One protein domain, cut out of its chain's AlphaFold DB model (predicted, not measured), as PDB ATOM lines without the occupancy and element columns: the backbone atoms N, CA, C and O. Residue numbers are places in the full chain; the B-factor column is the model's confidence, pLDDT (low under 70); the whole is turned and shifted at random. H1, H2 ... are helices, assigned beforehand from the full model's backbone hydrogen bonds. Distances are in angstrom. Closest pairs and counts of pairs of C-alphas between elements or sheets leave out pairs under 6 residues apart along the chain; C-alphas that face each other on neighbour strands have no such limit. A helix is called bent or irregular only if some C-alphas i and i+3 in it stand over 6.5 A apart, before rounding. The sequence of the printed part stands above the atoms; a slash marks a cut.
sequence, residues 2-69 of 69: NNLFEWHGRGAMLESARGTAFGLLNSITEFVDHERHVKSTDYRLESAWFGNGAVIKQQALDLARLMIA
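Overview. This is residues 2 to 69 of the 69 residues of a protein of Moraxellaceae bacterium (UniProt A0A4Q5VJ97). Two long helices, H2 and H4, lie side by side and run opposite ways, with the shorter H3 sitting at one end of the pair where the chain turns from one to the other. The short H1 packs on H2, on the side away from H4, and a long link, residues 9 to 20, leads from it back to the start of H2. The printed part has 68 residues, with four named helices in the order H1, H2, H3, H4 and no named strand; its class is all helix. The whole is compact, with a radius of gyration of the C-alphas of 12.2 A, and its outline is only just elongated, spanning 35 by 23 by 18 A.

Along the chain. Begin at Asn 2 and find C-alpha 4 at (17.411, 33.171, 325.038), where H1, residues 4 to 8, starts. H1 is irregular, but only just: C-alphas 5 and 8 are 6.6 A apart. After the link, find C-alpha 21 at (24.614, 35.819, 313.337); from there H2 runs through residues 21 to 35 over 20.1 A. H2 is neither bent nor irregular, but only just: C-alphas 32 and 35 are 6.2 A apart. H3 holds residues 41 to 49 and measures 12.6 A. H4 takes residues 52 to 66, runs 21.5 A and ends at C-alpha 66, at (23.536, 33.381, 304.860).

Arrangement. Look first at H2, the hub, which touches the three other helices. It touches H4 at a shallow tilt of 8 degrees, opposite ways; their closest C-alphas, those of Ala 21 and Ala 64, are 4.9 A apart. H1 touches H2, and the closest C-alphas, those of Phe 5 and Ser 27, are 5.6 A apart. H2 touches H3 with residues 32 to 33 alone; the closest C-alphas are those of Asp 33 and Ala 48, at 5.8 A. H2 and H3 form a helical hairpin, opposite ways at a shallow tilt of 29 degrees. H3 and H4 only just touch, and only at the corner by their link, with 3 pairs of C-alphas within 8 A; the closest are those of Ser 47 and Gly 53, 5.0 A apart. They run the same way at a tilt of 37 degrees, only just steep. H1 is apart from H3 and from H4. In H2, H3 and H4 every O i to N i+4 pair is within hydrogen-bond range; in H1 0 of 1 is, and 0 of 2 O i to N i+3 pairs.

Size, cuts and confidence. The two C-alphas farthest apart are those of Ser 40 and Ala 69, at 38.6 A. The printed part has no cut and ends at residue 69, the chain's last. The link from H1 to H2 is long, with 12 residues; those from H2 to H3 and from H3 to H4 are tight. The mean pLDDT of the printed part is 85.1; look for values under 70 at residues 2 to 5, 7, 37 to 38 and 69.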
ATOM      1  N   ASN A   2      11.750  33.689 326.110       55.06
ATOM      2  CA  ASN A   2      11.864  35.068 325.576       55.06
ATOM      3  C   ASN A   2      13.279  35.686 325.608       55.06
ATOM      4  O   ASN A   2      13.654  36.309 324.629       55.06
ATOM      5  N   ASN A   3      14.106  35.448 326.634       64.69
ATOM      6  CA  ASN A   3      15.453  36.051 326.680       64.69
ATOM      7  C   ASN A   3      16.520  35.308 325.864       64.69
ATOM      8  O   ASN A   3      17.534  35.904 325.507       64.69
ATOM      9  N   LEU A   4      16.337  34.010 325.584       69.31
ATOM     10  CA  LEU A   4      17.411  33.171 325.038       69.31
ATOM     11  C   LEU A   4      17.866  33.670 323.662       69.31
ATOM     12  O   LEU A   4      19.057  33.837 323.429       69.31
ATOM     13  N   PHE A   5      16.907  33.980 322.788       68.00
ATOM     14  CA  PHE A   5      17.167  34.491 321.440       68.00
ATOM     15  C   PHE A   5      17.486  35.994 321.406       68.00
ATOM     16  O   PHE A   5      17.931  36.501 320.381       68.00
ATOM     17  N   GLU A   6      17.333  36.693 322.533       71.75
ATOM     18  CA  GLU A   6      17.765  38.079 322.734       71.75
ATOM     19  C   GLU A   6      19.202  38.136 323.275       71.75
ATOM     20  O   GLU A   6      19.500  38.891 324.197       71.75
ATOM     21  N   TRP A   7      20.109  37.322 322.730       65.75
ATOM     22  CA  TRP A   7      21.538  37.300 323.090       65.75
ATOM     23  C   TRP A   7      21.883  36.771 324.484       65.75
ATOM     24  O   TRP A   7      23.047  36.837 324.872       65.75
ATOM     25  N   HIS A   8      20.930  36.218 325.238       73.00
ATOM     26  CA  HIS A   8      21.218  35.663 326.568       73.00
ATOM     27  C   HIS A   8      21.644  34.194 326.537       73.00
ATOM     28  O   HIS A   8      21.879  33.611 327.594       73.00
ATOM     29  N   GLY A   9      21.776  33.607 325.345       73.56
ATOM     30  CA  GLY A   9      22.334  32.275 325.202       73.56
ATOM     31  C   GLY A   9      23.796  32.168 325.664       73.56
ATOM     32  O   GLY A   9      24.600  33.092 325.504       73.56
ATOM     33  N   ARG A  10      24.185  31.011 326.200       78.69
ATOM     34  CA  ARG A  10      25.558  30.579 326.455       78.69
ATOM     35  C   ARG A  10      26.374  30.793 325.190       78.69
ATOM     36  O   ARG A  10      26.083  30.250 324.133       78.69
ATOM     37  N   GLY A  11      27.414  31.612 325.308       80.81
ATOM     38  CA  GLY A  11      28.279  31.968 324.185       80.81
ATOM     39  C   GLY A  11      27.731  33.072 323.272       80.81
ATOM     40  O   GLY A  11      28.499  33.620 322.487       80.81
ATOM     41  N   ALA A  12      26.457  33.464 323.378       82.69
ATOM     42  CA  ALA A  12      25.877  34.540 322.567       82.69
ATOM     43  C   ALA A  12      26.367  35.938 322.980       82.69
ATOM     44  O   ALA A  12      26.410  36.846 322.155       82.69
ATOM     45  N   MET A  13      26.800  36.099 324.236       82.31
ATOM     46  CA  MET A  13      27.386  37.344 324.746       82.31
ATOM     47  C   MET A  13      28.912  37.440 324.604       82.31
ATOM     48  O   MET A  13      29.477  38.463 325.004       82.31
ATOM     49  N   LEU A  14      29.591  36.426 324.054       86.00
ATOM     50  CA  LEU A  14      31.026  36.529 323.760       86.00
ATOM     51  C   LEU A  14      31.272  37.701 322.808       86.00
ATOM     52  O   LEU A  14      30.479  37.937 321.903       86.00
ATOM     53  N   GLU A  15      32.369  38.431 322.998       85.25
ATOM     54  CA  GLU A  15      32.674  39.629 322.203       85.25
ATOM     55  C   GLU A  15      32.746  39.331 320.695       85.25
ATOM     56  O   GLU A  15      32.284  40.122 319.883       85.25
ATOM     57  N   SER A  16      33.204  38.132 320.325       85.56
ATOM     58  CA  SER A  16      33.248  37.646 318.941       85.56
ATOM     59  C   SER A  16      31.887  37.249 318.345       85.56
ATOM     60  O   SER A  16      31.788  37.052 317.135       85.56
ATOM     61  N   ALA A  17      30.843  37.098 319.164       87.94
ATOM     62  CA  ALA A  17      29.537  36.569 318.753       87.94
ATOM     63  C   ALA A  17      28.365  37.532 319.029       87.94
ATOM     64  O   ALA A  17      27.302  37.411 318.419       87.94
ATOM     65  N   ARG A  18      28.539  38.497 319.934       88.50
ATOM     66  CA  ARG A  18      27.487  39.426 320.350       88.50
ATOM     67  C   ARG A  18      27.072  40.331 319.195       88.50
ATOM     68  O   ARG A  18      27.911  40.975 318.576       88.50
ATOM     69  N   GLY A  19      25.769  40.406 318.932       86.69
ATOM     70  CA  GLY A  19      25.231  41.220 317.839       86.69
ATOM     71  C   GLY A  19      25.502  40.654 316.441       86.69
ATOM     72  O   GLY A  19      25.186  41.319 315.460       86.69
ATOM     73  N   THR A  20      26.062  39.443 316.324       91.06
ATOM     74  CA  THR A  20      26.325  38.781 315.036       91.06
ATOM     75  C   THR A  20      25.425  37.565 314.841       91.06
ATOM     76  O   THR A  20      24.838  37.033 315.784       91.06
ATOM     77  N   ALA A  21      25.347  37.053 313.614       91.81
ATOM     78  CA  ALA A  21      24.614  35.819 313.337       91.81
ATOM     79  C   ALA A  21      25.123  34.617 314.168       91.81
ATOM     80  O   ALA A  21      24.357  33.704 314.479       91.81
ATOM     81  N   PHE A  22      26.388  34.638 314.606       91.19
ATOM     82  CA  PHE A  22      26.948  33.603 315.474       91.19
ATOM     83  C   PHE A  22      26.401  33.649 316.906       91.19
ATOM     84  O   PHE A  22      26.268  32.599 317.531       91.19
ATOM     85  N   GLY A  23      26.028  34.818 317.435       91.44
ATOM     86  CA  GLY A  23      25.373  34.888 318.744       91.44
ATOM     87  C   GLY A  23      23.953  34.314 318.719       91.44
ATOM     88  O   GLY A  23      23.549  33.615 319.652       91.44
ATOM     89  N   LEU A  24      23.224  34.504 317.613       90.00
ATOM     90  CA  LEU A  24      21.941  33.833 317.388       90.00
ATOM     91  C   LEU A  24      22.123  32.310 317.273       90.00
ATOM     92  O   LEU A  24      21.395  31.558 317.920       90.00
ATOM     93  N   LEU A  25      23.128  31.857 316.514       93.19
ATOM     94  CA  LEU A  25      23.477  30.437 316.408       93.19
ATOM     95  C   LEU A  25      23.760  29.822 317.786       93.19
ATOM     96  O   LEU A  25      23.192  28.780 318.109       93.19
ATOM     97  N   ASN A  26      24.567  30.487 318.615       91.81
ATOM     98  CA  ASN A  26      24.889  30.035 319.973       91.81
ATOM     99  C   ASN A  26      23.642  29.924 320.868       91.81
ATOM    100  O   ASN A  26      23.524  29.010 321.681       91.81
ATOM    101  N   SER A  27      22.670  30.817 320.683       91.12
ATOM    102  CA  SER A  27      21.399  30.767 321.416       91.12
ATOM    103  C   SER A  27      20.547  29.556 321.008       91.12
ATOM    104  O   SER A  27      19.912  28.918 321.849       91.12
ATOM    105  N   ILE A  28      20.556  29.189 319.720       91.31
ATOM    106  CA  ILE A  28      19.835  28.013 319.212       91.31
ATOM    107  C   ILE A  28      20.506  26.710 319.657       91.31
ATOM    108  O   ILE A  28      19.811  25.767 320.042       91.31
ATOM    109  N   THR A  29      21.838  26.632 319.623       92.50
ATOM    110  CA  THR A  29      22.552  25.433 320.088       92.50
ATOM    111  C   THR A  29      22.312  25.204 321.575       92.50
ATOM    112  O   THR A  29      22.007  24.078 321.962       92.50
ATOM    113  N   GLU A  30      22.302  26.263 322.395       90.00
ATOM    114  CA  GLU A  30      21.924  26.136 323.802       90.00
ATOM    115  C   GLU A  30      20.500  25.602 323.976       90.00
ATOM    116  O   GLU A  30      20.285  24.690 324.782       90.00
ATOM    117  N   PHE A  31      19.533  26.148 323.232       88.31
ATOM    118  CA  PHE A  31      18.151  25.687 323.310       88.31
ATOM    119  C   PHE A  31      18.058  24.178 323.063       88.31
ATOM    120  O   PHE A  31      17.434  23.449 323.833       88.31
ATOM    121  N   VAL A  32      18.705  23.706 321.995       90.12
ATOM    122  CA  VAL A  32      18.687  22.295 321.597       90.12
ATOM    123  C   VAL A  32      19.382  21.413 322.629       90.12
ATOM    124  O   VAL A  32      18.855  20.351 322.969       90.12
ATOM    125  N   ASP A  33      20.537  21.845 323.125       88.25
ATOM    126  CA  ASP A  33      21.393  21.014 323.967       88.25
ATOM    127  C   ASP A  33      20.922  20.992 325.433       88.25
ATOM    128  O   ASP A  33      21.163  20.012 326.146       88.25
ATOM    129  N   HIS A  34      20.208  22.029 325.890       83.69
ATOM    130  CA  HIS A  34      19.899  22.204 327.311       83.69
ATOM    131  C   HIS A  34      18.440  22.521 327.647       83.69
ATOM    132  O   HIS A  34      17.949  21.998 328.647       83.69
ATOM    133  N   GLU A  35      17.739  23.340 326.859       79.50
ATOM    134  CA  GLU A  35      16.375  23.779 327.208       79.50
ATOM    135  C   GLU A  35      15.264  22.925 326.588       79.50
ATOM    136  O   GLU A  35      14.120  22.959 327.052       79.50
ATOM    137  N   ARG A  36      15.562  22.142 325.546       76.38
ATOM    138  CA  ARG A  36      14.548  21.320 324.887       76.38
ATOM    139  C   ARG A  36      14.023  20.269 325.865       76.38
ATOM    140  O   ARG A  36      14.718  19.317 326.213       76.38
ATOM    141  N   HIS A  37      12.771  20.441 326.286       66.38
ATOM    142  CA  HIS A  37      12.074  19.494 327.151       66.38
ATOM    143  C   HIS A  37      11.968  18.131 326.459       66.38
ATOM    144  O   HIS A  37      11.320  17.986 325.422       66.38
ATOM    145  N   VAL A  38      12.587  17.119 327.057       66.81
ATOM    146  CA  VAL A  38      12.489  15.720 326.637       66.81
ATOM    147  C   VAL A  38      12.287  14.827 327.850       66.81
ATOM    148  O   VAL A  38      12.634  15.189 328.972       66.81
ATOM    149  N   LYS A  39      11.682  13.659 327.616       70.25
ATOM    150  CA  LYS A  39      11.257  12.726 328.669       70.25
ATOM    151  C   LYS A  39      12.422  12.162 329.500       70.25
ATOM    152  O   LYS A  39      12.193  11.784 330.641       70.25
ATOM    153  N   SER A  40      13.641  12.104 328.951       74.69
ATOM    154  CA  SER A  40      14.851  11.649 329.649       74.69
ATOM    155  C   SER A  40      16.116  12.345 329.128       74.69
ATOM    156  O   SER A  40      16.147  12.854 328.005       74.69
ATOM    157  N   THR A  41      17.169  12.355 329.950       73.69
ATOM    158  CA  THR A  41      18.470  12.964 329.625       73.69
ATOM    159  C   THR A  41      19.188  12.255 328.475       73.69
ATOM    160  O   THR A  41      19.722  12.935 327.602       73.69
ATOM    161  N   ASP A  42      19.157  10.920 328.417       77.00
ATOM    162  CA  ASP A  42      19.817  10.151 327.348       77.00
ATOM    163  C   ASP A  42      19.203  10.455 325.978       77.00
ATOM    164  O   ASP A  42      19.914  10.711 325.006       77.00
ATOM    165  N   TYR A  43      17.871  10.566 325.929       80.81
ATOM    166  CA  TYR A  43      17.158  10.952 324.714       80.81
ATOM    167  C   TYR A  43      17.492  12.389 324.278       80.81
ATOM    168  O   TYR A  43      17.471  12.698 323.084       80.81
ATOM    169  N   ARG A  44      17.838  13.283 325.220       83.94
ATOM    170  CA  ARG A  44      18.300  14.643 324.896       83.94
ATOM    171  C   ARG A  44      19.613  14.608 324.136       83.94
ATOM    172  O   ARG A  44      19.720  15.272 323.111       83.94
ATOM    173  N   LEU A  45      20.583  13.844 324.635       87.62
ATOM    174  CA  LEU A  45      21.918  13.775 324.051       87.62
ATOM    175  C   LEU A  45      21.878  13.146 322.659       87.62
ATOM    176  O   LEU A  45      22.411  13.715 321.710       87.62
ATOM    177  N   GLU A  46      21.170  12.027 322.520       87.31
ATOM    178  CA  GLU A  46      20.993  11.362 321.229       87.31
ATOM    179  C   GLU A  46      20.288  12.281 320.221       87.31
ATOM    180  O   GLU A  46      20.738  12.436 319.086       87.31
ATOM    181  N   SER A  47      19.227  12.982 320.642       87.50
ATOM    182  CA  SER A  47      18.534  13.944 319.782       87.50
ATOM    183  C   SER A  47      19.427  15.121 319.388       87.50
ATOM    184  O   SER A  47      19.417  15.535 318.227       87.50
ATOM    185  N   ALA A  48      20.207  15.649 320.333       90.31
ATOM    186  CA  ALA A  48      21.129  16.753 320.111       90.31
ATOM    187  C   ALA A  48      22.259  16.380 319.146       90.31
ATOM    188  O   ALA A  48      22.680  17.227 318.361       90.31
ATOM    189  N   TRP A  49      22.765  15.149 319.198       89.56
ATOM    190  CA  TRP A  49      23.907  14.719 318.387       89.56
ATOM    191  C   TRP A  49      23.513  14.110 317.044       89.56
ATOM    192  O   TRP A  49      24.169  14.391 316.046       89.56
ATOM    193  N   PHE A  50      22.443  13.315 317.005       92.31
ATOM    194  CA  PHE A  50      22.115  12.479 315.843       92.31
ATOM    195  C   PHE A  50      20.650  12.562 315.398       92.31
ATOM    196  O   PHE A  50      20.317  12.117 314.303       92.31
ATOM    197  N   GLY A  51      19.763  13.123 316.222       90.19
ATOM    198  CA  GLY A  51      18.336  13.226 315.916       90.19
ATOM    199  C   GLY A  51      17.900  14.613 315.444       90.19
ATOM    200  O   GLY A  51      18.648  15.389 314.851       90.19
ATOM    201  N   ASN A  52      16.652  14.960 315.760       91.50
ATOM    202  CA  ASN A  52      16.055  16.244 315.377       91.50
ATOM    203  C   ASN A  52      16.823  17.467 315.905       91.50
ATOM    204  O   ASN A  52      16.724  18.541 315.319       91.50
ATOM    205  N   GLY A  53      17.543  17.349 317.023       92.19
ATOM    206  CA  GLY A  53      18.393  18.426 317.525       92.19
ATOM    207  C   GLY A  53      19.574  18.718 316.597       92.19
ATOM    208  O   GLY A  53      19.866  19.883 316.340       92.19
ATOM    209  N   ALA A  54      20.193  17.686 316.025       94.94
ATOM    210  CA  ALA A  54      21.267  17.849 315.048       94.94
ATOM    211  C   ALA A  54      20.786  18.590 313.788       94.94
ATOM    212  O   ALA A  54      21.438  19.530 313.339       94.94
ATOM    213  N   VAL A  55      19.598  18.238 313.279       95.88
ATOM    214  CA  VAL A  55      18.990  18.896 312.107       95.88
ATOM    215  C   VAL A  55      18.731  20.382 312.367       95.88
ATOM    216  O   VAL A  55      19.085  21.219 311.541       95.88
ATOM    217  N   ILE A  56      18.169  20.727 313.530       94.75
ATOM    218  CA  ILE A  56      17.907  22.128 313.899       94.75
ATOM    219  C   ILE A  56      19.215  22.922 313.989       94.75
ATOM    220  O   ILE A  56      19.289  24.041 313.484       94.75
ATOM    221  N   LYS A  57      20.264  22.347 314.592       95.12
ATOM    222  CA  LYS A  57      21.577  23.004 314.681       95.12
ATOM    223  C   LYS A  57      22.203  23.224 313.303       95.12
ATOM    224  O   LYS A  57      22.780  24.284 313.072       95.12
ATOM    225  N   GLN A  58      22.038  22.276 312.380       97.00
ATOM    226  CA  GLN A  58      22.507  22.425 311.002       97.00
ATOM    227  C   GLN A  58      21.770  23.556 310.271       97.00
ATOM    228  O   GLN A  58      22.410  24.440 309.707       97.00
ATOM    229  N   GLN A  59      20.438  23.599 310.359       96.81
ATOM    230  CA  GLN A  59      19.636  24.672 309.758       96.81
ATOM    231  C   GLN A  59      19.991  26.052 310.322       96.81
ATOM    232  O   GLN A  59      20.100  27.022 309.573       96.81
ATOM    233  N   ALA A  60      20.200  26.145 311.637       95.06
ATOM    234  CA  ALA A  60      20.618  27.380 312.287       95.06
ATOM    235  C   ALA A  60      21.990  27.857 311.792       95.06
ATOM    236  O   ALA A  60      22.180  29.049 311.561       95.06
ATOM    237  N   LEU A  61      22.937  26.933 311.603       96.38
ATOM    238  CA  LEU A  61      24.256  27.246 311.060       96.38
ATOM    239  C   LEU A  61      24.161  27.748 309.616       96.38
ATOM    240  O   LEU A  61      24.822  28.723 309.264       96.38
ATOM    241  N   ASP A  62      23.340  27.107 308.790       97.19
ATOM    242  CA  ASP A  62      23.169  27.506 307.394       97.19
ATOM    243  C   ASP A  62      22.508  28.885 307.282       97.19
ATOM    244  O   ASP A  62      22.971  29.724 306.511       97.19
ATOM    245  N   LEU A  63      21.516  29.182 308.128       95.12
ATOM    246  CA  LEU A  63      20.945  30.526 308.230       95.12
ATOM    247  C   LEU A  63      21.991  31.552 308.685       95.12
ATOM    248  O   LEU A  63      22.101  32.620 308.087       95.12
ATOM    249  N   ALA A  64      22.788  31.230 309.707       94.31
ATOM    250  CA  ALA A  64      23.820  32.136 310.198       94.31
ATOM    251  C   ALA A  64      24.861  32.458 309.116       94.31
ATOM    252  O   ALA A  64      25.281  33.606 308.991       94.31
ATOM    253  N   ARG A  65      25.232  31.472 308.291       95.19
ATOM    254  CA  ARG A  65      26.119  31.669 307.137       95.19
ATOM    255  C   ARG A  65      25.519  32.613 306.099       95.19
ATOM    256  O   ARG A  65      26.236  33.480 305.613       95.19
ATOM    257  N   LEU A  66      24.226  32.484 305.795       95.00
ATOM    258  CA  LEU A  66      23.536  33.381 304.860       95.00
ATOM    259  C   LEU A  66      23.497  34.834 305.345       95.00
ATOM    260  O   LEU A  66      23.497  35.738 304.526       95.00
ATOM    261  N   MET A  67      23.474  35.070 306.659       90.50
ATOM    262  CA  MET A  67      23.460  36.424 307.231       90.50
ATOM    263  C   MET A  67      24.833  37.114 307.227       90.50
ATOM    264  O   MET A  67      24.912  38.301 307.534       90.50
ATOM    265  N   ILE A  68      25.908  36.371 306.953       88.38
ATOM    266  CA  ILE A  68      27.287  36.886 306.910       88.38
ATOM    267  C   ILE A  68      27.774  37.052 305.454       88.38
ATOM    268  O   ILE A  68      28.803  37.689 305.232       88.38
ATOM    269  N   ALA A  69      27.049  36.488 304.479       65.88
ATOM    270  CA  ALA A  69      27.312  36.621 303.044       65.88
ATOM    271  C   ALA A  69      26.717  37.918 302.474       65.88
ATOM    272  O   ALA A  69      27.376  38.505 301.588       65.88
TER     273      ALA A  69